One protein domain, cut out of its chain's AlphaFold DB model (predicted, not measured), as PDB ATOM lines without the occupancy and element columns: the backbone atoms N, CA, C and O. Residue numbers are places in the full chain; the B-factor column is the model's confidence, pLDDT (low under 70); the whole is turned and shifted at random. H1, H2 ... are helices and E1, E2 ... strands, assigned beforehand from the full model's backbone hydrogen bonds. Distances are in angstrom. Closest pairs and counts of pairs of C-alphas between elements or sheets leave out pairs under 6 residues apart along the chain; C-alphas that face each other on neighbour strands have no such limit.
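This is residues 172 to 363 of the 404 residues of an uncharacterized protein of Oceanospirillales bacterium LUC14_002_19_P2 (UniProt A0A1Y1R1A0). Two lobes are joined through helix H5: in one, a four-stranded parallel sheet lies between H1 on one face and H3 on the other; in the other, a small, strongly twisted antiparallel sheet has H6 over one face, and the hairpin of H7 and H8 packs on H6 with H8. H5 packs on strand E4 of the first sheet and, with residues 279 to 284, on H6. The 192 printed residues have eight named helices and seven named strands, in the order E1 H1 E2 H2 E3 H3 E4 H4 H5 H6 E5 E6 H7 H8 E7; the class is mixed. The sheets run E2 E1 E3 E4 and E5 E6 E7. The whole is compact, with a radius of gyration of the C-alphas of 17.3 A and spans of 46 by 37 by 35 A.

The larger sheet holds E2, residues 196 to 199, E1, 172 to 175, E3, 220 to 224, and E4, 248 to 251. C-alpha 172 is at (35.655, 3.118, -3.808). The helices are H1, 178 to 191, 19.8 A; H2, 208 to 213; H3, 229 to 245, 25.3 A, with a kink of 25 degrees near residue 237; H4, 260 to 265; H5, 271 to 284, 19.7 A; H6, 289 to 299; H7, 320 to 329; and H8, 346 to 355. The smaller sheet holds E5, 304 to 309, E6, 312 to 318, 19.3 A, and E7, 357 to 363, which ends at C-alpha 363 (3.696, 5.996, 19.031).

In the larger sheet N 173 and O 196 of E1 and E2 are 2.8 A apart, N 174 and O 222 of E1 and E3 2.8 A, and N 223 and O 250 of E3 and E4 2.8 A, each within hydrogen-bond range. H1 and H3 lie on opposite faces, three layers, at heights over the sheet of 9.1 A and 9.6 A. E1, H1, E2 and E3, H3, E4 are strand-helix-strand units, parallel neighbours with a helix between them in the chain; E2, H2, E3 is a split one, with E1 between its strands; these crossovers are right-handed. H2 is near H3. H4 touches H1, closest at the C-alphas of Ala 261 and Asn 180, 4.9 A. H5 only grazes this sheet; the C-alphas of Gly 281 and Val 251 of E4 are closest, 4.4 A. H5 and H6 form a hairpin, closest at the C-alphas of Val 283 and Lys 292, 5.4 A. H6 is on the smaller sheet, two layers, at a height of 7.7 A. There N 307 and O 314 of the hairpin E5 and E6 are 2.9 A apart, and N 317 and O 358 of E6 and E7 2.7 A. H8 touches H6, closest at the C-alphas of Val 354 and Gln 290, 6.6 A, and H7 at those of Ala 349 and Val 326, 4.9 A. Each O i to N i+4 pair is within hydrogen-bond range in H2, H4, H5, H6 and H8; in H1 9 of 10 are, in H3 11 of 13, in H7 5 of 6.

The C-alphas farthest apart, of Glu 209 and Ser 320, are 48.2 A apart. The printed part has no cut. The link from H7 to H8, residues 330 to 345, is long. Mean pLDDT of the printed part is 91.0; residues 329 to 337 are under 70.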
ATOM      1  N   VAL A 172      36.044   4.405  -3.213       98.62
ATOM      2  CA  VAL A 172      35.655   3.118  -3.808       98.62
ATOM      3  C   VAL A 172      34.170   2.873  -3.574       98.62
ATOM      4  O   VAL A 172      33.731   2.675  -2.443       98.62
ATOM      5  N   VAL A 173      33.387   2.869  -4.649       98.62
ATOM      6  CA  VAL A 173      31.947   2.607  -4.635       98.62
ATOM      7  C   VAL A 173      31.686   1.110  -4.752       98.62
ATOM      8  O   VAL A 173      31.952   0.501  -5.788       98.62
ATOM      9  N   ILE A 174      31.131   0.527  -3.691       98.62
ATOM     10  CA  ILE A 174      30.687  -0.865  -3.645       98.62
ATOM     11  C   ILE A 174      29.194  -0.907  -3.968       98.62
ATOM     12  O   ILE A 174      28.376  -0.393  -3.205       98.62
ATOM     13  N   THR A 175      28.834  -1.541  -5.078       97.81
ATOM     14  CA  THR A 175      27.446  -1.720  -5.521       97.81
ATOM     15  C   THR A 175      26.996  -3.171  -5.410       97.81
ATOM     16  O   THR A 175      27.817  -4.084  -5.417       97.81
ATOM     17  N   GLU A 176      25.686  -3.418  -5.412       95.50
ATOM     18  CA  GLU A 176      25.148  -4.787  -5.395       95.50
ATOM     19  C   GLU A 176      25.471  -5.575  -6.681       95.50
ATOM     20  O   GLU A 176      25.893  -6.728  -6.616       95.50
ATOM     21  N   GLY A 177      25.331  -4.958  -7.859       95.62
ATOM     22  CA  GLY A 177      25.488  -5.631  -9.155       95.62
ATOM     23  C   GLY A 177      26.512  -4.991 -10.094       95.62
ATOM     24  O   GLY A 177      26.853  -3.819  -9.966       95.62
ATOM     25  N   ILE A 178      26.967  -5.754 -11.094       98.06
ATOM     26  CA  ILE A 178      27.960  -5.306 -12.092       98.06
ATOM     27  C   ILE A 178      27.461  -4.106 -12.905       98.06
ATOM     28  O   ILE A 178      28.207  -3.159 -13.132       98.06
ATOM     29  N   PHE A 179      26.189  -4.098 -13.311       98.00
ATOM     30  CA  PHE A 179      25.628  -2.967 -14.061       98.00
ATOM     31  C   PHE A 179      25.602  -1.672 -13.236       98.00
ATOM     32  O   PHE A 179      25.803  -0.598 -13.800       98.00
ATOM     33  N   ASN A 180      25.450  -1.765 -11.911       97.75
ATOM     34  CA  ASN A 180      25.546  -0.608 -11.018       97.75
ATOM     35  C   ASN A 180      26.983  -0.088 -10.960       97.75
ATOM     36  O   ASN A 180      27.199   1.107 -11.138       97.75
ATOM     37  N   ALA A 181      27.976  -0.973 -10.838       98.19
ATOM     38  CA  ALA A 181      29.383  -0.583 -10.922       98.19
ATOM     39  C   ALA A 181      29.712   0.097 -12.267       98.19
ATOM     40  O   ALA A 181      30.392   1.122 -12.297       98.19
ATOM     41  N   TRP A 182      29.174  -0.411 -13.382       98.31
ATOM     42  CA  TRP A 182      29.349   0.214 -14.697       98.31
ATOM     43  C   TRP A 182      28.710   1.600 -14.767       98.31
ATOM     44  O   TRP A 182      29.308   2.503 -15.352       98.31
ATOM     45  N   ALA A 183      27.537   1.801 -14.161       98.12
ATOM     46  CA  ALA A 183      26.869   3.101 -14.109       98.12
ATOM     47  C   ALA A 183      27.772   4.185 -13.499       98.12
ATOM     48  O   ALA A 183      27.882   5.279 -14.053       98.12
ATOM     49  N   PHE A 184      28.496   3.856 -12.426       98.00
ATOM     50  CA  PHE A 184      29.475   4.755 -11.811       98.00
ATOM     51  C   PHE A 184      30.687   5.034 -12.708       98.00
ATOM     52  O   PHE A 184      31.105   6.186 -12.818       98.00
ATOM     53  N   THR A 185      31.208   4.036 -13.429       97.25
ATOM     54  CA  THR A 185      32.284   4.263 -14.413       97.25
ATOM     55  C   THR A 185      31.845   5.237 -15.510       97.25
ATOM     56  O   THR A 185      32.598   6.126 -15.905       97.25
ATOM     57  N   HIS A 186      30.612   5.111 -15.999       97.44
ATOM     58  CA  HIS A 186      30.092   6.034 -17.007       97.44
ATOM     59  C   HIS A 186      29.835   7.426 -16.425       97.44
ATOM     60  O   HIS A 186      30.125   8.434 -17.074       97.44
ATOM     61  N   MET A 187      29.337   7.489 -15.186       96.06
ATOM     62  CA  MET A 187      29.186   8.737 -14.449       96.06
ATOM     63  C   MET A 187      30.530   9.465 -14.324       96.06
ATOM     64  O   MET A 187      30.565  10.667 -14.562       96.06
ATOM     65  N   ASN A 188      31.632   8.760 -14.045       96.25
ATOM     66  CA  ASN A 188      32.969   9.361 -13.985       96.25
ATOM     67  C   ASN A 188      33.328  10.135 -15.251       96.25
ATOM     68  O   ASN A 188      33.758  11.283 -15.157       96.25
ATOM     69  N   GLN A 189      33.088   9.558 -16.431       93.94
ATOM     70  CA  GLN A 189      33.372  10.247 -17.690       93.94
ATOM     71  C   GLN A 189      32.449  11.445 -17.925       93.94
ATOM     72  O   GLN A 189      32.897  12.486 -18.400       93.94
ATOM     73  N   LYS A 190      31.161  11.312 -17.593       94.56
ATOM     74  CA  LYS A 190      30.163  12.360 -17.842       94.56
ATOM     75  C   LYS A 190      30.278  13.541 -16.873       94.56
ATOM     76  O   LYS A 190      30.122  14.685 -17.279       94.56
ATOM     77  N   GLU A 191      30.511  13.259 -15.596       94.81
ATOM     78  CA  GLU A 191      30.479  14.232 -14.499       94.81
ATOM     79  C   GLU A 191      31.890  14.634 -14.027       94.81
ATOM     80  O   GLU A 191      32.031  15.416 -13.081       94.81
ATOM     81  N   GLY A 192      32.942  14.078 -14.639       94.00
ATOM     82  CA  GLY A 192      34.341  14.321 -14.274       94.00
ATOM     83  C   GLY A 192      34.694  13.846 -12.861       94.00
ATOM     84  O   GLY A 192      35.462  14.515 -12.170       94.00
ATOM     85  N   THR A 193      34.062  12.775 -12.373       93.25
ATOM     86  CA  THR A 193      34.386  12.151 -11.075       93.25
ATOM     87  C   THR A 193      35.429  11.044 -11.242       93.25
ATOM     88  O   THR A 193      35.706  10.606 -12.356       93.25
ATOM     89  N   CYS A 194      36.026  10.588 -10.141       93.88
ATOM     90  CA  CYS A 194      37.117   9.605 -10.142       93.88
ATOM     91  C   CYS A 194      36.833   8.380  -9.255       93.88
ATOM     92  O   CYS A 194      37.756   7.778  -8.713       93.88
ATOM     93  N   TYR A 195      35.562   7.995  -9.100       97.19
ATOM     94  CA  TYR A 195      35.196   6.850  -8.265       97.19
ATOM     95  C   TYR A 195      35.778   5.546  -8.813       97.19
ATOM     96  O   TYR A 195      35.582   5.215  -9.983       97.19
ATOM     97  N   LYS A 196      36.431   4.764  -7.958       98.38
ATOM     98  CA  LYS A 196      36.706   3.350  -8.234       98.38
ATOM     99  C   LYS A 196      35.441   2.552  -7.951       98.38
ATOM    100  O   LYS A 196      34.643   2.966  -7.113       98.38
ATOM    101  N   THR A 197      35.222   1.439  -8.641       98.06
ATOM    102  CA  THR A 197      33.973   0.675  -8.492       98.06
ATOM    103  C   THR A 197      34.229  -0.801  -8.238       98.06
ATOM    104  O   THR A 197      35.189  -1.375  -8.749       98.06
ATOM    105  N   ALA A 198      33.366  -1.410  -7.431       98.38
ATOM    106  CA  ALA A 198      33.347  -2.839  -7.171       98.38
ATOM    107  C   ALA A 198      31.897  -3.322  -7.046       98.38
ATOM    108  O   ALA A 198      31.066  -2.666  -6.423       98.38
ATOM    109  N   ALA A 199      31.585  -4.480  -7.616       98.25
ATOM    110  CA  ALA A 199      30.293  -5.136  -7.486       98.25
ATOM    111  C   ALA A 199      30.389  -6.314  -6.511       98.25
ATOM    112  O   ALA A 199      31.160  -7.248  -6.725       98.25
ATOM    113  N   ALA A 200      29.567  -6.284  -5.465       97.38
ATOM    114  CA  ALA A 200      29.486  -7.318  -4.439       97.38
ATOM    115  C   ALA A 200      28.673  -8.550  -4.870       97.38
ATOM    116  O   ALA A 200      28.667  -9.557  -4.174       97.38
ATOM    117  N   MET A 201      28.025  -8.523  -6.035       94.88
ATOM    118  CA  MET A 201      27.308  -9.640  -6.672       94.88
ATOM    119  C   MET A 201      25.953 -10.024  -6.049       94.88
ATOM    120  O   MET A 201      25.141 -10.648  -6.742       94.88
ATOM    121  N   ASP A 202      25.704  -9.678  -4.785       92.81
ATOM    122  CA  ASP A 202      24.399  -9.716  -4.115       92.81
ATOM    123  C   ASP A 202      24.372  -8.798  -2.875       92.81
ATOM    124  O   ASP A 202      25.422  -8.437  -2.343       92.81
ATOM    125  N   SER A 203      23.172  -8.430  -2.409       92.25
ATOM    126  CA  SER A 203      22.961  -7.545  -1.248       92.25
ATOM    127  C   SER A 203      23.588  -8.037   0.057       92.25
ATOM    128  O   SER A 203      24.013  -7.229   0.884       92.25
ATOM    129  N   SER A 204      23.650  -9.353   0.261       94.38
ATOM    130  CA  SER A 204      24.155  -9.959   1.498       94.38
ATOM    131  C   SER A 204      25.677 -10.066   1.555       94.38
ATOM    132  O   SER A 204      26.249 -10.228   2.635       94.38
ATOM    133  N   ASN A 205      26.341  -9.990   0.404       96.50
ATOM    134  CA  ASN A 205      27.774 -10.146   0.299       96.50
ATOM    135  C   ASN A 205      28.487  -8.821   0.566       96.50
ATOM    136  O   ASN A 205      28.167  -7.792  -0.027       96.50
ATOM    137  N   PHE A 206      29.494  -8.870   1.430       97.25
ATOM    138  CA  PHE A 206      30.451  -7.792   1.638       97.25
ATOM    139  C   PHE A 206      31.784  -8.219   1.019       97.25
ATOM    140  O   PHE A 206      32.210  -9.352   1.274       97.25
ATOM    141  N   PRO A 207      32.458  -7.374   0.221       97.75
ATOM    142  CA  PRO A 207      33.696  -7.742  -0.458       97.75
ATOM    143  C   PRO A 207      34.895  -7.694   0.503       97.75
ATOM    144  O   PRO A 207      35.783  -6.854   0.384       97.75
ATOM    145  N   THR A 208      34.907  -8.589   1.493       98.19
ATOM    146  CA  THR A 208      35.941  -8.673   2.530       98.19
ATOM    147  C   THR A 208      37.353  -8.749   1.948       98.19
ATOM    148  O   THR A 208      38.224  -8.028   2.417       98.19
ATOM    149  N   GLU A 209      37.574  -9.547   0.896       97.62
ATOM    150  CA  GLU A 209      38.895  -9.702   0.269       97.62
ATOM    151  C   GLU A 209      39.409  -8.366  -0.307       97.62
ATOM    152  O   GLU A 209      40.590  -8.038  -0.174       97.62
ATOM    153  N   LEU A 210      38.515  -7.560  -0.898       98.00
ATOM    154  CA  LEU A 210      38.837  -6.228  -1.413       98.00
ATOM    155  C   LEU A 210      39.247  -5.275  -0.293       98.00
ATOM    156  O   LEU A 210      40.245  -4.566  -0.417       98.00
ATOM    157  N   VAL A 211      38.455  -5.242   0.779       98.19
ATOM    158  CA  VAL A 211      38.658  -4.312   1.893       98.19
ATOM    159  C   VAL A 211      39.918  -4.677   2.667       98.19
ATOM    160  O   VAL A 211      40.764  -3.815   2.882       98.19
ATOM    161  N   GLU A 212      40.108  -5.957   2.999       98.12
ATOM    162  CA  GLU A 212      41.278  -6.439   3.745       98.12
ATOM    163  C   GLU A 212      42.594  -6.187   3.000       98.12
ATOM    164  O   GLU A 212      43.583  -5.783   3.612       98.12
ATOM    165  N   LYS A 213      42.600  -6.327   1.668       97.50
ATOM    166  CA  LYS A 213      43.761  -5.993   0.825       97.50
ATOM    167  C   LYS A 213      44.113  -4.496   0.843       97.50
ATOM    168  O   LYS A 213      45.239  -4.134   0.504       97.50
ATOM    169  N   ASN A 214      43.170  -3.625   1.202       97.75
ATOM    170  CA  ASN A 214      43.301  -2.170   1.095       97.75
ATOM    171  C   ASN A 214      43.173  -1.427   2.438       97.75
ATOM    172  O   ASN A 214      43.011  -0.206   2.430       97.75
ATOM    173  N   LEU A 215      43.288  -2.129   3.569       97.50
ATOM    174  CA  LEU A 215      43.225  -1.525   4.904       97.50
ATOM    175  C   LEU A 215      44.296  -0.451   5.110       97.50
ATOM    176  O   LEU A 215      45.423  -0.570   4.624       97.50
ATOM    177  N   ASN A 216      43.965   0.562   5.908       94.94
ATOM    178  CA  ASN A 216      44.849   1.658   6.314       94.94
ATOM    179  C   ASN A 216      45.397   2.494   5.146       94.94
ATOM    180  O   ASN A 216      46.382   3.214   5.297       94.94
ATOM    181  N   ARG A 217      44.755   2.435   3.973       96.25
ATOM    182  CA  ARG A 217      45.106   3.256   2.802       96.25
ATOM    183  C   ARG A 217      44.240   4.510   2.693       96.25
ATOM    184  O   ARG A 217      44.178   5.115   1.627       96.25
ATOM    185  N   ASN A 218      43.564   4.898   3.777       95.06
ATOM    186  CA  ASN A 218      42.652   6.045   3.816       95.06
ATOM    187  C   ASN A 218      41.625   6.023   2.663       95.06
ATOM    188  O   ASN A 218      41.315   7.056   2.075       95.06
ATOM    189  N   ILE A 219      41.170   4.825   2.288       97.50
ATOM    190  CA  ILE A 219      40.137   4.647   1.270       97.50
ATOM    191  C   ILE A 219      38.811   5.104   1.859       97.50
ATOM    192  O   ILE A 219      38.487   4.770   2.997       97.50
ATOM    193  N   VAL A 220      38.021   5.825   1.067       96.75
ATOM    194  CA  VAL A 220      36.628   6.109   1.411       96.75
ATOM    195  C   VAL A 220      35.750   5.040   0.772       96.75
ATOM    196  O   VAL A 220      35.474   5.077  -0.429       96.75
ATOM    197  N   TRP A 221      35.293   4.083   1.578       98.31
ATOM    198  CA  TRP A 221      34.386   3.029   1.128       98.31
ATOM    199  C   TRP A 221      32.956   3.561   1.033       98.31
ATOM    200  O   TRP A 221      32.323   3.871   2.041       98.31
ATOM    201  N   ILE A 222      32.420   3.668  -0.179       98.31
ATOM    202  CA  ILE A 222      31.049   4.118  -0.423       98.31
ATOM    203  C   ILE A 222      30.160   2.891  -0.617       98.31
ATOM    204  O   ILE A 222      30.201   2.239  -1.658       98.31
ATOM    205  N   LEU A 223      29.323   2.583   0.373       98.31
ATOM    206  CA  LEU A 223      28.316   1.528   0.277       98.31
ATOM    207  C   LEU A 223      27.113   2.041  -0.522       98.31
ATOM    208  O   LEU A 223      26.326   2.847  -0.021       98.31
ATOM    209  N   ALA A 224      26.982   1.562  -1.757       97.56
ATOM    210  CA  ALA A 224      25.947   1.914  -2.725       97.56
ATOM    211  C   ALA A 224      25.126   0.679  -3.141       97.56
ATOM    212  O   ALA A 224      24.932   0.395  -4.323       97.56
ATOM    213  N   TYR A 225      24.655  -0.079  -2.150       96.38
ATOM    214  CA  TYR A 225      23.711  -1.182  -2.352       96.38
ATOM    215  C   TYR A 225      22.312  -0.657  -2.703       96.38
ATOM    216  O   TYR A 225      22.015   0.525  -2.497       96.38
ATOM    217  N   ASP A 226      21.456  -1.526  -3.239       92.50
ATOM    218  CA  ASP A 226      20.126  -1.132  -3.692       92.50
ATOM    219  C   ASP A 226      19.255  -0.683  -2.505       92.50
ATOM    220  O   ASP A 226      19.270  -1.271  -1.419       92.50
ATOM    221  N   ASN A 227      18.487   0.396  -2.693       91.50
ATOM    222  CA  ASN A 227      17.636   0.962  -1.643       91.50
ATOM    223  C   ASN A 227      16.279   0.245  -1.566       91.50
ATOM    224  O   ASN A 227      15.218   0.852  -1.751       91.50
ATOM    225  N   ASP A 228      16.323  -1.059  -1.323       85.88
ATOM    226  CA  ASP A 228      15.164  -1.910  -1.086       85.88
ATOM    227  C   ASP A 228      15.239  -2.589   0.294       85.88
ATOM    228  O   ASP A 228      16.146  -2.350   1.094       85.88
ATOM    229  N   LEU A 229      14.245  -3.419   0.621       81.38
ATOM    230  CA  LEU A 229      14.213  -4.100   1.915       81.38
ATOM    231  C   LEU A 229      15.416  -5.040   2.116       81.38
ATOM    232  O   LEU A 229      15.910  -5.146   3.237       81.38
ATOM    233  N   ALA A 230      15.868  -5.734   1.069       81.50
ATOM    234  CA  ALA A 230      16.960  -6.698   1.164       81.50
ATOM    235  C   ALA A 230      18.306  -5.985   1.357       81.50
ATOM    236  O   ALA A 230      19.030  -6.298   2.305       81.50
ATOM    237  N   GLY A 231      18.591  -4.974   0.531       81.75
ATOM    238  CA  GLY A 231      19.790  -4.149   0.629       81.75
ATOM    239  C   GLY A 231      19.894  -3.441   1.979       81.75
ATOM    240  O   GLY A 231      20.928  -3.526   2.642       81.75
ATOM    241  N   LEU A 232      18.807  -2.829   2.464       85.56
ATOM    242  CA  LEU A 232      18.805  -2.135   3.759       85.56
ATOM    243  C   LEU A 232      18.999  -3.070   4.960       85.56
ATOM    244  O   LEU A 232      19.612  -2.662   5.948       85.56
ATOM    245  N   ASN A 233      18.505  -4.312   4.897       85.81
ATOM    246  CA  ASN A 233      18.694  -5.280   5.982       85.81
ATOM    247  C   ASN A 233      20.176  -5.633   6.168       85.81
ATOM    248  O   ASN A 233      20.660  -5.662   7.299       85.81
ATOM    249  N   HIS A 234      20.897  -5.863   5.068       92.50
ATOM    250  CA  HIS A 234      22.316  -6.226   5.101       92.50
ATOM    251  C   HIS A 234      23.248  -5.019   5.242       92.50
ATOM    252  O   HIS A 234      24.338  -5.145   5.799       92.50
ATOM    253  N   LEU A 235      22.809  -3.823   4.839       93.44
ATOM    254  CA  LEU A 235      23.584  -2.590   4.978       93.44
ATOM    255  C   LEU A 235      24.070  -2.357   6.418       93.44
ATOM    256  O   LEU A 235      25.205  -1.934   6.629       93.44
ATOM    257  N   ALA A 236      23.242  -2.668   7.420       90.38
ATOM    258  CA  ALA A 236      23.623  -2.538   8.825       90.38
ATOM    259  C   ALA A 236      24.750  -3.506   9.240       90.38
ATOM    260  O   ALA A 236      25.541  -3.170  10.125       90.38
ATOM    261  N   ASP A 237      24.829  -4.697   8.635       93.75
ATOM    262  CA  ASP A 237      25.949  -5.629   8.823       93.75
ATOM    263  C   ASP A 237      27.222  -5.083   8.164       93.75
ATOM    264  O   ASP A 237      28.270  -5.050   8.807       93.75
ATOM    265  N   HIS A 238      27.125  -4.585   6.929       96.81
ATOM    266  CA  HIS A 238      28.257  -4.031   6.170       96.81
ATOM    267  C   HIS A 238      28.879  -2.819   6.873       96.81
ATOM    268  O   HIS A 238      30.094  -2.745   7.049       96.81
ATOM    269  N   VAL A 239      28.038  -1.906   7.368       96.19
ATOM    270  CA  VAL A 239      28.470  -0.756   8.179       96.19
ATOM    271  C   VAL A 239      29.179  -1.215   9.454       96.19
ATOM    272  O   VAL A 239      30.220  -0.666   9.811       96.19
ATOM    273  N   ARG A 240      28.653  -2.235  10.146       95.25
ATOM    274  CA  ARG A 240      29.313  -2.801  11.335       95.25
ATOM    275  C   ARG A 240      30.679  -3.400  11.006       95.25
ATOM    276  O   ARG A 240      31.593  -3.260  11.814       95.25
ATOM    277  N   GLN A 241      30.829  -4.039   9.847       96.38
ATOM    278  CA  GLN A 241      32.112  -4.589   9.407       96.38
ATOM    279  C   GLN A 241      33.141  -3.483   9.147       96.38
ATOM    280  O   GLN A 241      34.229  -3.546   9.711       96.38
ATOM    281  N   LEU A 242      32.794  -2.428   8.401       96.94
ATOM    282  CA  LEU A 242      33.706  -1.296   8.167       96.94
ATOM    283  C   LEU A 242      34.089  -0.574   9.466       96.94
ATOM    284  O   LEU A 242      35.267  -0.301   9.685       96.94
ATOM    285  N   LYS A 243      33.128  -0.368  10.381       95.75
ATOM    286  CA  LYS A 243      33.412   0.158  11.730       95.75
ATOM    287  C   LYS A 243      34.398  -0.730  12.499       95.75
ATOM    288  O   LYS A 243      35.271  -0.207  13.179       95.75
ATOM    289  N   LYS A 244      34.280  -2.060  12.391       96.69
ATOM    290  CA  LYS A 244      35.210  -3.010  13.024       96.69
ATOM    291  C   LYS A 244      36.618  -2.926  12.427       96.69
ATOM    292  O   LYS A 244      37.582  -3.070  13.169       96.69
ATOM    293  N   TYR A 245      36.732  -2.705  11.118       96.38
ATOM    294  CA  TYR A 245      38.024  -2.499  10.458       96.38
ATOM    295  C   TYR A 245      38.652  -1.132  10.767       96.38
ATOM    296  O   TYR A 245      39.853  -0.978  10.583       96.38
ATOM    297  N   GLY A 246      37.875  -0.160  11.259       96.31
ATOM    298  CA  GLY A 246      38.355   1.206  11.497       96.31
ATOM    299  C   GLY A 246      38.533   2.022  10.212       96.31
ATOM    300  O   GLY A 246      39.227   3.031  10.218       96.31
ATOM    301  N   GLU A 247      37.914   1.587   9.114       96.38
ATOM    302  CA  GLU A 247      38.019   2.232   7.805       96.38
ATOM    303  C   GLU A 247      37.035   3.403   7.659       96.38
ATOM    304  O   GLU A 247      35.955   3.420   8.260       96.38
ATOM    305  N   VAL A 248      37.379   4.368   6.802       94.38
ATOM    306  CA  VAL A 248      36.500   5.497   6.472       94.38
ATOM    307  C   VAL A 248      35.425   5.030   5.497       94.38
ATOM    308  O   VAL A 248      35.715   4.391   4.485       94.38
ATOM    309  N   PHE A 249      34.164   5.363   5.768       95.69
ATOM    310  CA  PHE A 249      33.069   4.962   4.892       95.69
ATOM    311  C   PHE A 249      31.951   5.994   4.801       95.69
ATOM    312  O   PHE A 249      31.736   6.820   5.691       95.69
ATOM    313  N   GLN A 250      31.197   5.896   3.714       95.50
ATOM    314  CA  GLN A 250      29.943   6.598   3.496       95.50
ATOM    315  C   GLN A 250      28.896   5.609   2.984       95.50
ATOM    316  O   GLN A 250      29.213   4.576   2.400       95.50
ATOM    317  N   VAL A 251      27.626   5.937   3.185       97.19
ATOM    318  CA  VAL A 251      26.515   5.228   2.553       97.19
ATOM    319  C   VAL A 251      25.886   6.172   1.546       97.19
ATOM    320  O   VAL A 251      25.598   7.318   1.883       97.19
ATOM    321  N   CYS A 252      25.661   5.697   0.327       97.06
ATOM    322  CA  CYS A 252      24.947   6.434  -0.705       97.06
ATOM    323  C   CYS A 252      23.777   5.582  -1.179       97.06
ATOM    324  O   CYS A 252      23.975   4.425  -1.524       97.06
ATOM    325  N   LEU A 253      22.559   6.124  -1.181       96.69
ATOM    326  CA  LEU A 253      21.364   5.379  -1.581       96.69
ATOM    327  C   LEU A 253      20.613   6.093  -2.704       96.69
ATOM    328  O   LEU A 253      20.440   7.318  -2.699       96.69
ATOM    329  N   THR A 254      20.088   5.311  -3.638       95.69
ATOM    330  CA  THR A 254      19.094   5.763  -4.615       95.69
ATOM    331  C   THR A 254      17.783   6.163  -3.925       95.69
ATOM    332  O   THR A 254      17.625   6.083  -2.703       95.69
ATOM    333  N   GLU A 255      16.803   6.633  -4.694       91.31
ATOM    334  CA  GLU A 255      15.414   6.619  -4.219       91.31
ATOM    335  C   GLU A 255      14.948   5.185  -3.942       91.31
ATOM    336  O   GLU A 255      15.464   4.232  -4.517       91.31
ATOM    337  N   SER A 256      13.966   5.031  -3.054       87.19
ATOM    338  CA  SER A 256      13.474   3.710  -2.659       87.19
ATOM    339  C   SER A 256      13.038   2.876  -3.862       87.19
ATOM    340  O   SER A 256      12.302   3.359  -4.723       87.19
ATOM    341  N   ASN A 257      13.456   1.608  -3.873       83.19
ATOM    342  CA  ASN A 257      13.203   0.631  -4.933       83.19
ATOM    343  C   ASN A 257      13.724   1.052  -6.320       83.19
ATOM    344  O   ASN A 257      13.148   0.661  -7.337       83.19
ATOM    345  N   ARG A 258      14.788   1.862  -6.376       87.88
ATOM    346  CA  ARG A 258      15.491   2.197  -7.621       87.88
ATOM    347  C   ARG A 258      16.919   1.660  -7.621       87.88
ATOM    348  O   ARG A 258      17.557   1.589  -6.574       87.88
ATOM    349  N   ASP A 259      17.415   1.361  -8.812       89.94
ATOM    350  CA  ASP A 259      18.729   0.774  -9.084       89.94
ATOM    351  C   ASP A 259      19.648   1.791  -9.794       89.94
ATOM    352  O   ASP A 259      19.178   2.635 -10.565       89.94
ATOM    353  N   TRP A 260      20.959   1.750  -9.534       96.25
ATOM    354  CA  TRP A 260      21.910   2.739 -10.065       96.25
ATOM    355  C   TRP A 260      22.030   2.710 -11.590       96.25
ATOM    356  O   TRP A 260      22.177   3.769 -12.209       96.25
ATOM    357  N   ALA A 261      21.949   1.532 -12.214       96.12
ATOM    358  CA  ALA A 261      21.967   1.406 -13.666       96.12
ATOM    359  C   ALA A 261      20.710   2.018 -14.293       96.12
ATOM    360  O   ALA A 261      20.801   2.686 -15.326       96.12
ATOM    361  N   ASP A 262      19.550   1.870 -13.650       91.69
ATOM    362  CA  ASP A 262      18.316   2.520 -14.099       91.69
ATOM    363  C   ASP A 262      18.377   4.050 -13.930       91.69
ATOM    364  O   ASP A 262      17.954   4.789 -14.826       91.69
ATOM    365  N   GLU A 263      18.954   4.552 -12.832       93.81
ATOM    366  CA  GLU A 263      19.206   5.989 -12.635       93.81
ATOM    367  C   GLU A 263      20.148   6.566 -13.698       93.81
ATOM    368  O   GLU A 263      19.919   7.672 -14.207       93.81
ATOM    369  N   TRP A 264      21.189   5.813 -14.064       95.12
ATOM    370  CA  TRP A 264      22.094   6.164 -15.155       95.12
ATOM    371  C   TRP A 264      21.372   6.193 -16.501       95.12
ATOM    372  O   TRP A 264      21.421   7.207 -17.203       95.12
ATOM    373  N   LYS A 265      20.634   5.127 -16.837       90.56
ATOM    374  CA  LYS A 265      19.862   5.027 -18.083       90.56
ATOM    375  C   LYS A 265      18.896   6.200 -18.252       90.56
ATOM    376  O   LYS A 265      18.723   6.710 -19.358       90.56
ATOM    377  N   GLN A 266      18.281   6.639 -17.155       87.12
ATOM    378  CA  GLN A 266      17.323   7.746 -17.135       87.12
ATOM    379  C   GLN A 266      17.998   9.128 -17.047       87.12
ATOM    380  O   GLN A 266      17.314  10.150 -17.016       87.12
ATOM    381  N   GLY A 267      19.335   9.181 -17.030       89.06
ATOM    382  CA  GLY A 267      20.122  10.412 -17.025       89.06
ATOM    383  C   GLY A 267      20.094  11.178 -15.702       89.06
ATOM    384  O   GLY A 267      20.499  12.341 -15.684       89.06
ATOM    385  N   ARG A 268      19.620  10.556 -14.614       90.50
ATOM    386  CA  ARG A 268      19.504  11.177 -13.285       90.50
ATOM    387  C   ARG A 268      20.763  11.046 -12.441       90.50
ATOM    388  O   ARG A 268      21.000  11.924 -11.611       90.50
ATOM    389  N   LEU A 269      21.565  10.001 -12.662       94.31
ATOM    390  CA  LEU A 269      22.817   9.782 -11.937       94.31
ATOM    391  C   LEU A 269      23.828  10.896 -12.268       94.31
ATOM    392  O   LEU A 269      24.478  10.884 -13.310       94.31
ATOM    393  N   THR A 270      23.889  11.886 -11.382       94.00
ATOM    394  CA  THR A 270      24.664  13.135 -11.473       94.00
ATOM    395  C   THR A 270      25.318  13.414 -10.122       94.00
ATOM    396  O   THR A 270      24.917  12.826  -9.110       94.00
ATOM    397  N   ARG A 271      26.255  14.368 -10.042       92.19
ATOM    398  CA  ARG A 271      26.823  14.788  -8.740       92.19
ATOM    399  C   ARG A 271      25.755  15.225  -7.733       92.19
ATOM    400  O   ARG A 271      25.820  14.862  -6.565       92.19
ATOM    401  N   LYS A 272      24.729  15.948  -8.192       91.19
ATOM    402  CA  LYS A 272      23.607  16.391  -7.345       91.19
ATOM    403  C   LYS A 272      22.764  15.218  -6.837       91.19
ATOM    404  O   LYS A 272      22.288  15.237  -5.701       91.19
ATOM    405  N   TYR A 273      22.565  14.203  -7.679       93.69
ATOM    406  CA  TYR A 273      21.878  12.982  -7.268       93.69
ATOM    407  C   TYR A 273      22.678  12.237  -6.200       93.69
ATOM    408  O   TYR A 273      22.101  11.845  -5.189       93.69
ATOM    409  N   MET A 274      23.996  12.118  -6.391       94.31
ATOM    410  CA  MET A 274      24.910  11.517  -5.419       94.31
ATOM    411  C   MET A 274      24.900  12.248  -4.081       94.31
ATOM    412  O   MET A 274      24.730  11.606  -3.055       94.31
ATOM    413  N   ASP A 275      24.981  13.578  -4.081       91.94
ATOM    414  CA  ASP A 275      24.882  14.384  -2.860       91.94
ATOM    415  C   ASP A 275      23.601  14.068  -2.066       91.94
ATOM    416  O   ASP A 275      23.632  13.764  -0.872       91.94
ATOM    417  N   THR A 276      22.456  14.013  -2.753       92.88
ATOM    418  CA  THR A 276      21.199  13.612  -2.107       92.88
ATOM    419  C   THR A 276      21.202  12.136  -1.700       92.88
ATOM    420  O   THR A 276      20.573  11.781  -0.703       92.88
ATOM    421  N   GLY A 277      21.911  11.269  -2.419       95.50
ATOM    422  CA  GLY A 277      22.084   9.869  -2.055       95.50
ATOM    423  C   GLY A 277      22.913   9.671  -0.786       95.50
ATOM    424  O   GLY A 277      22.527   8.861   0.058       95.50
ATOM    425  N   PHE A 278      23.976  10.453  -0.585       95.44
ATOM    426  CA  PHE A 278      24.753  10.459   0.657       95.44
ATOM    427  C   PHE A 278      23.906  10.917   1.844       95.44
ATOM    428  O   PHE A 278      23.925  10.293   2.906       95.44
ATOM    429  N   TRP A 279      23.071  11.942   1.647       94.44
ATOM    430  CA  TRP A 279      22.073  12.329   2.643       94.44
ATOM    431  C   TRP A 279      21.113  11.178   2.994       94.44
ATOM    432  O   TRP A 279      20.884  10.906   4.174       94.44
ATOM    433  N   ARG A 280      20.579  10.456   1.994       95.00
ATOM    434  CA  ARG A 280      19.724   9.277   2.245       95.00
ATOM    435  C   ARG A 280      20.469   8.216   3.052       95.00
ATOM    436  O   ARG A 280      19.876   7.631   3.955       95.00
ATOM    437  N   GLY A 281      21.755   8.010   2.772       95.56
ATOM    438  CA  GLY A 281      22.616   7.123   3.547       95.56
ATOM    439  C   GLY A 281      22.709   7.527   5.016       95.56
ATOM    440  O   GLY A 281      22.428   6.704   5.881       95.56
ATOM    441  N   ARG A 282      22.977   8.808   5.311       94.06
ATOM    442  CA  ARG A 282      22.994   9.334   6.692       94.06
ATOM    443  C   ARG A 282      21.668   9.117   7.427       94.06
ATOM    444  O   ARG A 282      21.661   8.746   8.599       94.06
ATOM    445  N   VAL A 283      20.540   9.313   6.738       94.50
ATOM    446  CA  VAL A 283      19.196   9.053   7.288       94.50
ATOM    447  C   VAL A 283      18.971   7.559   7.548       94.50
ATOM    448  O   VAL A 283      18.349   7.203   8.553       94.50
ATOM    449  N   ALA A 284      19.446   6.688   6.653       93.19
ATOM    450  CA  ALA A 284      19.290   5.238   6.754       93.19
ATOM    451  C   ALA A 284      20.154   4.628   7.867       93.19
ATOM    452  O   ALA A 284      19.701   3.711   8.549       93.19
ATOM    453  N   THR A 285      21.356   5.162   8.093       92.94
ATOM    454  CA  THR A 285      22.297   4.683   9.118       92.94
ATOM    455  C   THR A 285      22.233   5.463  10.430       92.94
ATOM    456  O   THR A 285      23.139   5.344  11.253       92.94
ATOM    457  N   ALA A 286      21.209   6.294  10.633       94.44
ATOM    458  CA  ALA A 286      21.055   7.055  11.865       94.44
ATOM    459  C   ALA A 286      20.966   6.121  13.086       94.44
ATOM    460  O   ALA A 286      20.186   5.172  13.099       94.44
ATOM    461  N   GLU A 287      21.746   6.408  14.127       92.69
ATOM    462  CA  GLU A 287      21.893   5.510  15.283       92.69
ATOM    463  C   GLU A 287      20.720   5.603  16.268       92.69
ATOM    464  O   GLU A 287      20.435   4.669  17.017       92.69
ATOM    465  N   ASN A 288      20.002   6.727  16.251       94.44
ATOM    466  CA  ASN A 288      18.808   6.954  17.054       94.44
ATOM    467  C   ASN A 288      17.841   7.928  16.351       94.44
ATOM    468  O   ASN A 288      18.136   8.496  15.294       94.44
ATOM    469  N   SER A 289      16.659   8.123  16.940       95.94
ATOM    470  CA  SER A 289      15.612   8.986  16.385       95.94
ATOM    471  C   SER A 289      16.004  10.464  16.319       95.94
ATOM    472  O   SER A 289      15.553  11.148  15.402       95.94
ATOM    473  N   GLN A 290      16.851  10.956  17.230       95.88
ATOM    474  CA  GLN A 290      17.309  12.350  17.242       95.88
ATOM    475  C   GLN A 290      18.345  12.604  16.138       95.88
ATOM    476  O   GLN A 290      18.222  13.579  15.403       95.88
ATOM    477  N   VAL A 291      19.291  11.680  15.930       95.56
ATOM    478  CA  VAL A 291      20.237  11.712  14.796       95.56
ATOM    479  C   VAL A 291      19.485  11.676  13.469       95.56
ATOM    480  O   VAL A 291      19.797  12.416  12.539       95.56
ATOM    481  N   LYS A 292      18.438  10.851  13.368       96.38
ATOM    482  CA  LYS A 292      17.594  10.834  12.171       96.38
ATOM    483  C   LYS A 292      16.837  12.154  11.990       96.38
ATOM    484  O   LYS A 292      16.736  12.637  10.864       96.38
ATOM    485  N   ALA A 293      16.328  12.744  13.077       95.75
ATOM    486  CA  ALA A 293      15.677  14.054  13.055       95.75
ATOM    487  C   ALA A 293      16.625  15.147  12.542       95.75
ATOM    488  O   ALA A 293      16.214  15.940  11.702       95.75
ATOM    489  N   PHE A 294      17.887  15.136  12.983       93.94
ATOM    490  CA  PHE A 294      18.924  16.058  12.524       93.94
ATOM    491  C   PHE A 294      19.087  16.010  11.006       93.94
ATOM    492  O   PHE A 294      18.906  17.022  10.335       93.94
ATOM    493  N   TRP A 295      19.323  14.830  10.428       93.75
ATOM    494  CA  TRP A 295      19.508  14.719   8.978       93.75
ATOM    495  C   TRP A 295      18.266  15.136   8.184       93.75
ATOM    496  O   TRP A 295      18.388  15.780   7.141       93.75
ATOM    497  N   LEU A 296      17.063  14.825   8.675       93.31
ATOM    498  CA  LEU A 296      15.818  15.300   8.062       93.31
ATOM    499  C   LEU A 296      15.697  16.831   8.131       93.31
ATOM    500  O   LEU A 296      15.306  17.457   7.144       93.31
ATOM    501  N   TRP A 297      16.066  17.429   9.265       91.44
ATOM    502  CA  TRP A 297      16.029  18.872   9.486       91.44
ATOM    503  C   TRP A 297      17.020  19.638   8.609       91.44
ATOM    504  O   TRP A 297      16.645  20.637   7.999       91.44
ATOM    505  N   VAL A 298      18.264  19.155   8.493       87.69
ATOM    506  CA  VAL A 298      19.295  19.795   7.655       87.69
ATOM    507  C   VAL A 298      18.820  19.872   6.199       87.69
ATOM    508  O   VAL A 298      19.036  20.882   5.528       87.69
ATOM    509  N   LYS A 299      18.102  18.846   5.721       87.62
ATOM    510  CA  LYS A 299      17.508  18.844   4.376       87.62
ATOM    511  C   LYS A 299      16.290  19.755   4.254       87.62
ATOM    512  O   LYS A 299      16.102  20.370   3.207       87.62
ATOM    513  N   ASN A 300      15.442  19.812   5.281       87.62
ATOM    514  CA  ASN A 300      14.240  20.643   5.298       87.62
ATOM    515  C   ASN A 300      13.983  21.215   6.702       87.62
ATOM    516  O   ASN A 300      13.487  20.514   7.586       87.62
ATOM    517  N   ARG A 301      14.295  22.505   6.881       85.88
ATOM    518  CA  ARG A 301      14.353  23.211   8.175       85.88
ATOM    519  C   ARG A 301      12.969  23.499   8.759       85.88
ATOM    520  O   ARG A 301      12.513  24.639   8.808       85.88
ATOM    521  N   ARG A 302      12.278  22.453   9.197       86.81
ATOM    522  CA  ARG A 302      10.969  22.562   9.848       86.81
ATOM    523  C   ARG A 302      11.142  22.738  11.354       86.81
ATOM    524  O   ARG A 302      11.936  22.035  11.968       86.81
ATOM    525  N   GLY A 303      10.340  23.617  11.955       90.12
ATOM    526  CA  GLY A 303      10.270  23.761  13.417       90.12
ATOM    527  C   GLY A 303       9.659  22.545  14.124       90.12
ATOM    528  O   GLY A 303       9.761  22.423  15.340       90.12
ATOM    529  N   TYR A 304       9.038  21.632  13.372       92.69
ATOM    530  CA  TYR A 304       8.498  20.376  13.874       92.69
ATOM    531  C   TYR A 304       8.796  19.232  12.903       92.69
ATOM    532  O   TYR A 304       8.618  19.369  11.689       92.69
ATOM    533  N   ILE A 305       9.253  18.103  13.442       94.31
ATOM    534  CA  ILE A 305       9.729  16.949  12.681       94.31
ATOM    535  C   ILE A 305       9.108  15.684  13.253       94.31
ATOM    536  O   ILE A 305       9.226  15.397  14.443       94.31
ATOM    537  N   GLN A 306       8.499  14.896  12.374       94.19
ATOM    538  CA  GLN A 306       8.057  13.546  12.688       94.19
ATOM    539  C   GLN A 306       9.069  12.541  12.154       94.19
ATOM    540  O   GLN A 306       9.495  12.621  11.001       94.19
ATOM    541  N   VAL A 307       9.453  11.589  12.998       95.12
ATOM    542  CA  VAL A 307      10.488  10.611  12.676       95.12
ATOM    543  C   VAL A 307       9.972   9.204  12.920       95.12
ATOM    544  O   VAL A 307       9.641   8.837  14.045       95.12
ATOM    545  N   ALA A 308       9.974   8.388  11.868       93.56
ATOM    546  CA  ALA A 308       9.850   6.943  11.992       93.56
ATOM    547  C   ALA A 308      11.225   6.335  12.298       93.56
ATOM    548  O   ALA A 308      12.154   6.428  11.483       93.56
ATOM    549  N   PHE A 309      11.359   5.702  13.462       93.38
ATOM    550  CA  PHE A 309      12.601   5.067  13.896       93.38
ATOM    551  C   PHE A 309      12.318   3.804  14.710       93.38
ATOM    552  O   PHE A 309      11.528   3.837  15.651       93.38
ATOM    553  N   ASN A 310      12.964   2.690  14.351       90.19
ATOM    554  CA  ASN A 310      12.822   1.394  15.023       90.19
ATOM    555  C   ASN A 310      11.350   1.011  15.316       90.19
ATOM    556  O   ASN A 310      10.972   0.759  16.462       90.19
ATOM    557  N   ARG A 311      10.507   1.039  14.268       91.50
ATOM    558  CA  ARG A 311       9.064   0.707  14.309       91.50
ATOM    559  C   ARG A 311       8.249   1.522  15.330       91.50
ATOM    560  O   ARG A 311       7.288   1.027  15.906       91.50
ATOM    561  N   ALA A 312       8.643   2.771  15.558       92.75
ATOM    562  CA  ALA A 312       7.947   3.737  16.398       92.75
ATOM    563  C   ALA A 312       7.940   5.117  15.724       92.75
ATOM    564  O   ALA A 312       8.795   5.400  14.877       92.75
ATOM    565  N   LEU A 313       6.996   5.973  16.126       95.19
ATOM    566  CA  LEU A 313       6.941   7.375  15.706       95.19
ATOM    567  C   LEU A 313       7.393   8.289  16.841       95.19
ATOM    568  O   LEU A 313       6.995   8.122  17.995       95.19
ATOM    569  N   TYR A 314       8.197   9.279  16.481       96.12
ATOM    570  CA  TYR A 314       8.684  10.336  17.355       96.12
ATOM    571  C   TYR A 314       8.269  11.683  16.789       96.12
ATOM    572  O   TYR A 314       8.195  11.850  15.569       96.12
ATOM    573  N   ALA A 315       8.032  12.633  17.679       96.38
ATOM    574  CA  ALA A 315       7.760  14.012  17.341       96.38
ATOM    575  C   ALA A 315       8.756  14.907  18.056       96.38
ATOM    576  O   ALA A 315       8.875  14.846  19.278       96.38
ATOM    577  N   TYR A 316       9.422  15.763  17.292       96.25
ATOM    578  CA  TYR A 316      10.370  16.719  17.823       96.25
ATOM    579  C   TYR A 316      10.027  18.131  17.375       96.25
ATOM    580  O   TYR A 316       9.807  18.383  16.192       96.25
ATOM    581  N   LYS A 317      10.023  19.056  18.328       94.81
ATOM    582  CA  LYS A 317      10.045  20.493  18.109       94.81
ATOM    583  C   LYS A 317      11.496  20.963  18.151       94.81
ATOM    584  O   LYS A 317      12.232  20.659  19.091       94.81
ATOM    585  N   VAL A 318      11.879  21.707  17.126       91.44
ATOM    586  CA  VAL A 318      13.205  22.303  16.982       91.44
ATOM    587  C   VAL A 318      13.112  23.757  17.427       91.44
ATOM    588  O   VAL A 318      12.302  24.510  16.879       91.44
ATOM    589  N   ASP A 319      13.904  24.153  18.425       86.94
ATOM    590  CA  ASP A 319      13.985  25.562  18.815       86.94
ATOM    591  C   ASP A 319      14.541  26.397  17.649       86.94
ATOM    592  O   ASP A 319      15.455  25.978  16.939       86.94
ATOM    593  N   SER A 320      14.015  27.607  17.467       79.19
ATOM    594  CA  SER A 320      14.576  28.616  16.565       79.19
ATOM    595  C   SER A 320      16.100  28.781  16.690       79.19
ATOM    596  O   SER A 320      16.777  28.924  15.669       79.19
ATOM    597  N   LYS A 321      16.649  28.667  17.909       78.50
ATOM    598  CA  LYS A 321      18.085  28.761  18.208       78.50
ATOM    599  C   LYS A 321      18.913  27.622  17.618       78.50
ATOM    600  O   LYS A 321      20.085  27.836  17.327       78.50
ATOM    601  N   ALA A 322      18.315  26.452  17.363       75.56
ATOM    602  CA  ALA A 322      19.010  25.321  16.743       75.56
ATOM    603  C   ALA A 322      19.570  25.683  15.359       75.56
ATOM    604  O   ALA A 322      20.623  25.200  14.960       75.56
ATOM    605  N   SER A 323      18.872  26.552  14.615       75.06
ATOM    606  CA  SER A 323      19.335  26.983  13.291       75.06
ATOM    607  C   SER A 323      20.631  27.778  13.364       75.06
ATOM    608  O   SER A 323      21.490  27.629  12.502       75.06
ATOM    609  N   GLU A 324      20.743  28.647  14.362       76.88
ATOM    610  CA  GLU A 324      21.889  29.530  14.549       76.88
ATOM    611  C   GLU A 324      23.063  28.777  15.175       76.88
ATOM    612  O   GLU A 324      24.183  28.879  14.684       76.88
ATOM    613  N   SER A 325      22.812  27.928  16.173       73.19
ATOM    614  CA  SER A 325      23.863  27.119  16.799       73.19
ATOM    615  C   SER A 325      24.493  26.115  15.829       73.19
ATOM    616  O   SER A 325      25.712  25.968  15.825       73.19
ATOM    617  N   VAL A 326      23.701  25.480  14.957       77.38
ATOM    618  CA  VAL A 326      24.220  24.569  13.923       77.38
ATOM    619  C   VAL A 326      25.004  25.324  12.845       77.38
ATOM    620  O   VAL A 326      26.042  24.838  12.408       77.38
ATOM    621  N   LYS A 327      24.552  26.521  12.442       74.94
ATOM    622  CA  LYS A 327      25.316  27.396  11.533       74.94
ATOM    623  C   LYS A 327      26.625  27.892  12.140       74.94
ATOM    624  O   LYS A 327      27.559  28.125  11.401       74.94
ATOM    625  N   ASN A 328      26.695  28.087  13.453       72.12
ATOM    626  CA  ASN A 328      27.938  28.502  14.103       72.12
ATOM    627  C   ASN A 328      28.900  27.322  14.306       72.12
ATOM    628  O   ASN A 328      30.109  27.517  14.322       72.12
ATOM    629  N   ALA A 329      28.369  26.106  14.483       69.94
ATOM    630  CA  ALA A 329      29.170  24.889  14.629       69.94
ATOM    631  C   ALA A 329      29.793  24.424  13.304       69.94
ATOM    632  O   ALA A 329      30.810  23.741  13.303       69.94
ATOM    633  N   ILE A 330      29.183  24.783  12.175       68.81
ATOM    634  CA  ILE A 330      29.668  24.440  10.843       68.81
ATOM    635  C   ILE A 330      30.034  25.750  10.166       68.81
ATOM    636  O   ILE A 330      29.138  26.537   9.897       68.81
ATOM    637  N   ASP A 331      31.312  25.971   9.858       61.25
ATOM    638  CA  ASP A 331      31.808  27.149   9.123       61.25
ATOM    639  C   ASP A 331      31.367  27.119   7.644       61.25
ATOM    640  O   ASP A 331      32.161  27.071   6.707       61.25
ATOM    641  N   SER A 332      30.058  27.017   7.409       56.59
ATOM    642  CA  SER A 332      29.473  27.029   6.084       56.59
ATOM    643  C   SER A 332      28.107  27.711   6.099       56.59
ATOM    644  O   SER A 332      27.147  27.293   6.752       56.59
ATOM    645  N   ASP A 333      27.976  28.729   5.247       57.50
ATOM    646  CA  ASP A 333      26.678  29.308   4.882       57.50
ATOM    647  C   ASP A 333      25.760  28.274   4.199       57.50
ATOM    648  O   ASP A 333      24.552  28.488   4.033       57.50
ATOM    649  N   ASN A 334      26.316  27.115   3.824       61.34
ATOM    650  CA  ASN A 334      25.649  26.082   3.063       61.34
ATOM    651  C   ASN A 334      25.639  24.719   3.774       61.34
ATOM    652  O   ASN A 334      26.254  23.756   3.325       61.34
ATOM    653  N   LEU A 335      24.805  24.600   4.815       64.12
ATOM    654  CA  LEU A 335      24.499  23.332   5.506       64.12
ATOM    655  C   LEU A 335      24.084  22.168   4.572       64.12
ATOM    656  O   LEU A 335      23.998  21.029   5.023       64.12
ATOM    657  N   THR A 336      23.800  22.418   3.287       61.62
ATOM    658  CA  THR A 336      23.456  21.364   2.319       61.62
ATOM    659  C   THR A 336      24.636  20.498   1.883       61.62
ATOM    660  O   THR A 336      24.399  19.449   1.304       61.62
ATOM    661  N   THR A 337      25.882  20.871   2.186       67.81
ATOM    662  CA  THR A 337      27.064  20.024   1.927       67.81
ATOM    663  C   THR A 337      27.565  19.302   3.176       67.81
ATOM    664  O   THR A 337      28.547  18.573   3.116       67.81
ATOM    665  N   LEU A 338      26.873  19.439   4.312       76.44
ATOM    666  CA  LEU A 338      27.317  18.919   5.609       76.44
ATOM    667  C   LEU A 338      27.586  17.403   5.624       76.44
ATOM    668  O   LEU A 338      28.430  16.919   6.365       76.44
ATOM    669  N   TRP A 339      26.849  16.625   4.834       81.88
ATOM    670  CA  TRP A 339      27.009  15.167   4.787       81.88
ATOM    671  C   TRP A 339      28.097  14.698   3.809       81.88
ATOM    672  O   TRP A 339      28.448  13.514   3.859       81.88
ATOM    673  N   THR A 340      28.601  15.585   2.944       76.69
ATOM    674  CA  THR A 340      29.634  15.305   1.933       76.69
ATOM    675  C   THR A 340      30.965  16.010   2.199       76.69
ATOM    676  O   THR A 340      31.985  15.523   1.717       76.69
ATOM    677  N   ASP A 341      30.977  17.105   2.960       78.31
ATOM    678  CA  ASP A 341      32.180  17.868   3.294       78.31
ATOM    679  C   ASP A 341      32.993  17.176   4.407       78.31
ATOM    680  O   ASP A 341      32.512  17.063   5.536       78.31
ATOM    681  N   PRO A 342      34.221  16.705   4.122       73.62
ATOM    682  CA  PRO A 342      35.057  16.031   5.112       73.62
ATOM    683  C   PRO A 342      35.615  16.967   6.195       73.62
ATOM    684  O   PRO A 342      36.105  16.473   7.205       73.62
ATOM    685  N   SER A 343      35.567  18.289   5.996       76.62
ATOM    686  CA  SER A 343      36.030  19.284   6.972       76.62
ATOM    687  C   SER A 343      34.947  19.727   7.957       76.62
ATOM    688  O   SER A 343      35.252  20.380   8.954       76.62
ATOM    689  N   ALA A 344      33.686  19.372   7.700       80.62
ATOM    690  CA  ALA A 344      32.577  19.835   8.513       80.62
ATOM    691  C   ALA A 344      32.524  19.129   9.878       80.62
ATOM    692  O   ALA A 344      32.549  17.898   9.958       80.62
ATOM    693  N   ASP A 345      32.358  19.908  10.953       84.44
ATOM    694  CA  ASP A 345      32.133  19.392  12.308       84.44
ATOM    695  C   ASP A 345      30.684  18.900  12.478       84.44
ATOM    696  O   ASP A 345      29.809  19.550  13.059       84.44
ATOM    697  N   VAL A 346      30.413  17.726  11.905       87.12
ATOM    698  CA  VAL A 346      29.102  17.070  11.978       87.12
ATOM    699  C   VAL A 346      28.725  16.736  13.421       87.12
ATOM    700  O   VAL A 346      27.550  16.847  13.776       87.12
ATOM    701  N   ASP A 347      29.690  16.333  14.248       88.69
ATOM    702  CA  ASP A 347      29.432  15.903  15.623       88.69
ATOM    703  C   ASP A 347      29.074  17.096  16.516       88.69
ATOM    704  O   ASP A 347      28.086  17.036  17.256       88.69
ATOM    705  N   GLY A 348      29.796  18.214  16.389       88.56
ATOM    706  CA  GLY A 348      29.457  19.470  17.053       88.56
ATOM    707  C   GLY A 348      28.089  19.994  16.618       88.56
ATOM    708  O   GLY A 348      27.247  20.324  17.459       88.56
ATOM    709  N   ALA A 349      27.805  19.980  15.314       88.88
ATOM    710  CA  ALA A 349      26.504  20.363  14.773       88.88
ATOM    711  C   ALA A 349      25.354  19.500  15.301       88.88
ATOM    712  O   ALA A 349      24.309  20.014  15.708       88.88
ATOM    713  N   LEU A 350      25.545  18.182  15.315       91.38
ATOM    714  CA  LEU A 350      24.577  17.235  15.843       91.38
ATOM    715  C   LEU A 350      24.342  17.482  17.338       91.38
ATOM    716  O   LEU A 350      23.190  17.520  17.768       91.38
ATOM    717  N   MET A 351      25.402  17.699  18.122       91.31
ATOM    718  CA  MET A 351      25.293  17.996  19.552       91.31
ATOM    719  C   MET A 351      24.488  19.281  19.801       91.31
ATOM    720  O   MET A 351      23.581  19.282  20.635       91.31
ATOM    721  N   GLN A 352      24.763  20.350  19.046       89.25
ATOM    722  CA  GLN A 352      24.024  21.615  19.137       89.25
ATOM    723  C   GLN A 352      22.563  21.477  18.703       89.25
ATOM    724  O   GLN A 352      21.667  22.067  19.309       89.25
ATOM    725  N   PHE A 353      22.290  20.683  17.669       91.38
ATOM    726  CA  PHE A 353      20.922  20.404  17.256       91.38
ATOM    727  C   PHE A 353      20.155  19.642  18.342       91.38
ATOM    728  O   PHE A 353      19.047  20.031  18.705       91.38
ATOM    729  N   VAL A 354      20.749  18.572  18.879       92.00
ATOM    730  CA  VAL A 354      20.115  17.706  19.882       92.00
ATOM    731  C   VAL A 354      19.857  18.455  21.190       92.00
ATOM    732  O   VAL A 354      18.801  18.256  21.787       92.00
ATOM    733  N   SER A 355      20.752  19.355  21.615       91.62
ATOM    734  CA  SER A 355      20.553  20.179  22.819       91.62
ATOM    735  C   SER A 355      19.394  21.179  22.693       91.62
ATOM    736  O   SER A 355      18.824  21.588  23.701       91.62
ATOM    737  N   ASN A 356      19.008  21.530  21.462       91.06
ATOM    738  CA  ASN A 356      17.889  22.420  21.140       91.06
ATOM    739  C   ASN A 356      16.650  21.657  20.624       91.06
ATOM    740  O   ASN A 356      15.728  22.249  20.048       91.06
ATOM    741  N   LEU A 357      16.625  20.336  20.812       93.00
ATOM    742  CA  LEU A 357      15.539  19.460  20.403       93.00
ATOM    743  C   LEU A 357      14.662  19.113  21.609       93.00
ATOM    744  O   LEU A 357      15.143  18.588  22.609       93.00
ATOM    745  N   SER A 358      13.355  19.340  21.500       92.81
ATOM    746  CA  SER A 358      12.379  18.938  22.524       92.81
ATOM    747  C   SER A 358      11.330  18.014  21.922       92.81
ATOM    748  O   SER A 358      10.906  18.209  20.786       92.81
ATOM    749  N   GLY A 359      10.910  16.986  22.653       90.25
ATOM    750  CA  GLY A 359       9.901  16.044  22.178       90.25
ATOM    751  C   GLY A 359      10.197  14.603  22.556       90.25
ATOM    752  O   GLY A 359      11.205  14.293  23.191       90.25
ATOM    753  N   GLU A 360       9.291  13.715  22.166       92.12
ATOM    754  CA  GLU A 360       9.275  12.340  22.641       92.12
ATOM    755  C   GLU A 360       8.681  11.369  21.617       92.12
ATOM    756  O   GLU A 360       8.292  11.716  20.496       92.12
ATOM    757  N   ARG A 361       8.646  10.097  22.009       95.00
ATOM    758  CA  ARG A 361       7.973   9.051  21.250       95.00
ATOM    759  C   ARG A 361       6.461   9.234  21.374       95.00
ATOM    760  O   ARG A 361       5.923   9.083  22.462       95.00
ATOM    761  N   ILE A 362       5.790   9.436  20.248       95.56
ATOM    762  CA  ILE A 362       4.331   9.616  20.176       95.56
ATOM    763  C   ILE A 362       3.580   8.338  19.788       95.56
ATOM    764  O   ILE A 362       2.369   8.267  19.943       95.56
ATOM    765  N   SER A 363       4.283   7.315  19.289       93.50
ATOM    766  CA  SER A 363       3.696   5.996  19.031       93.50
ATOM    767  C   SER A 363       4.687   4.869  19.307       93.50
ATOM    768  O   SER A 363       5.866   4.954  18.960       93.50
TER     769      SER A 363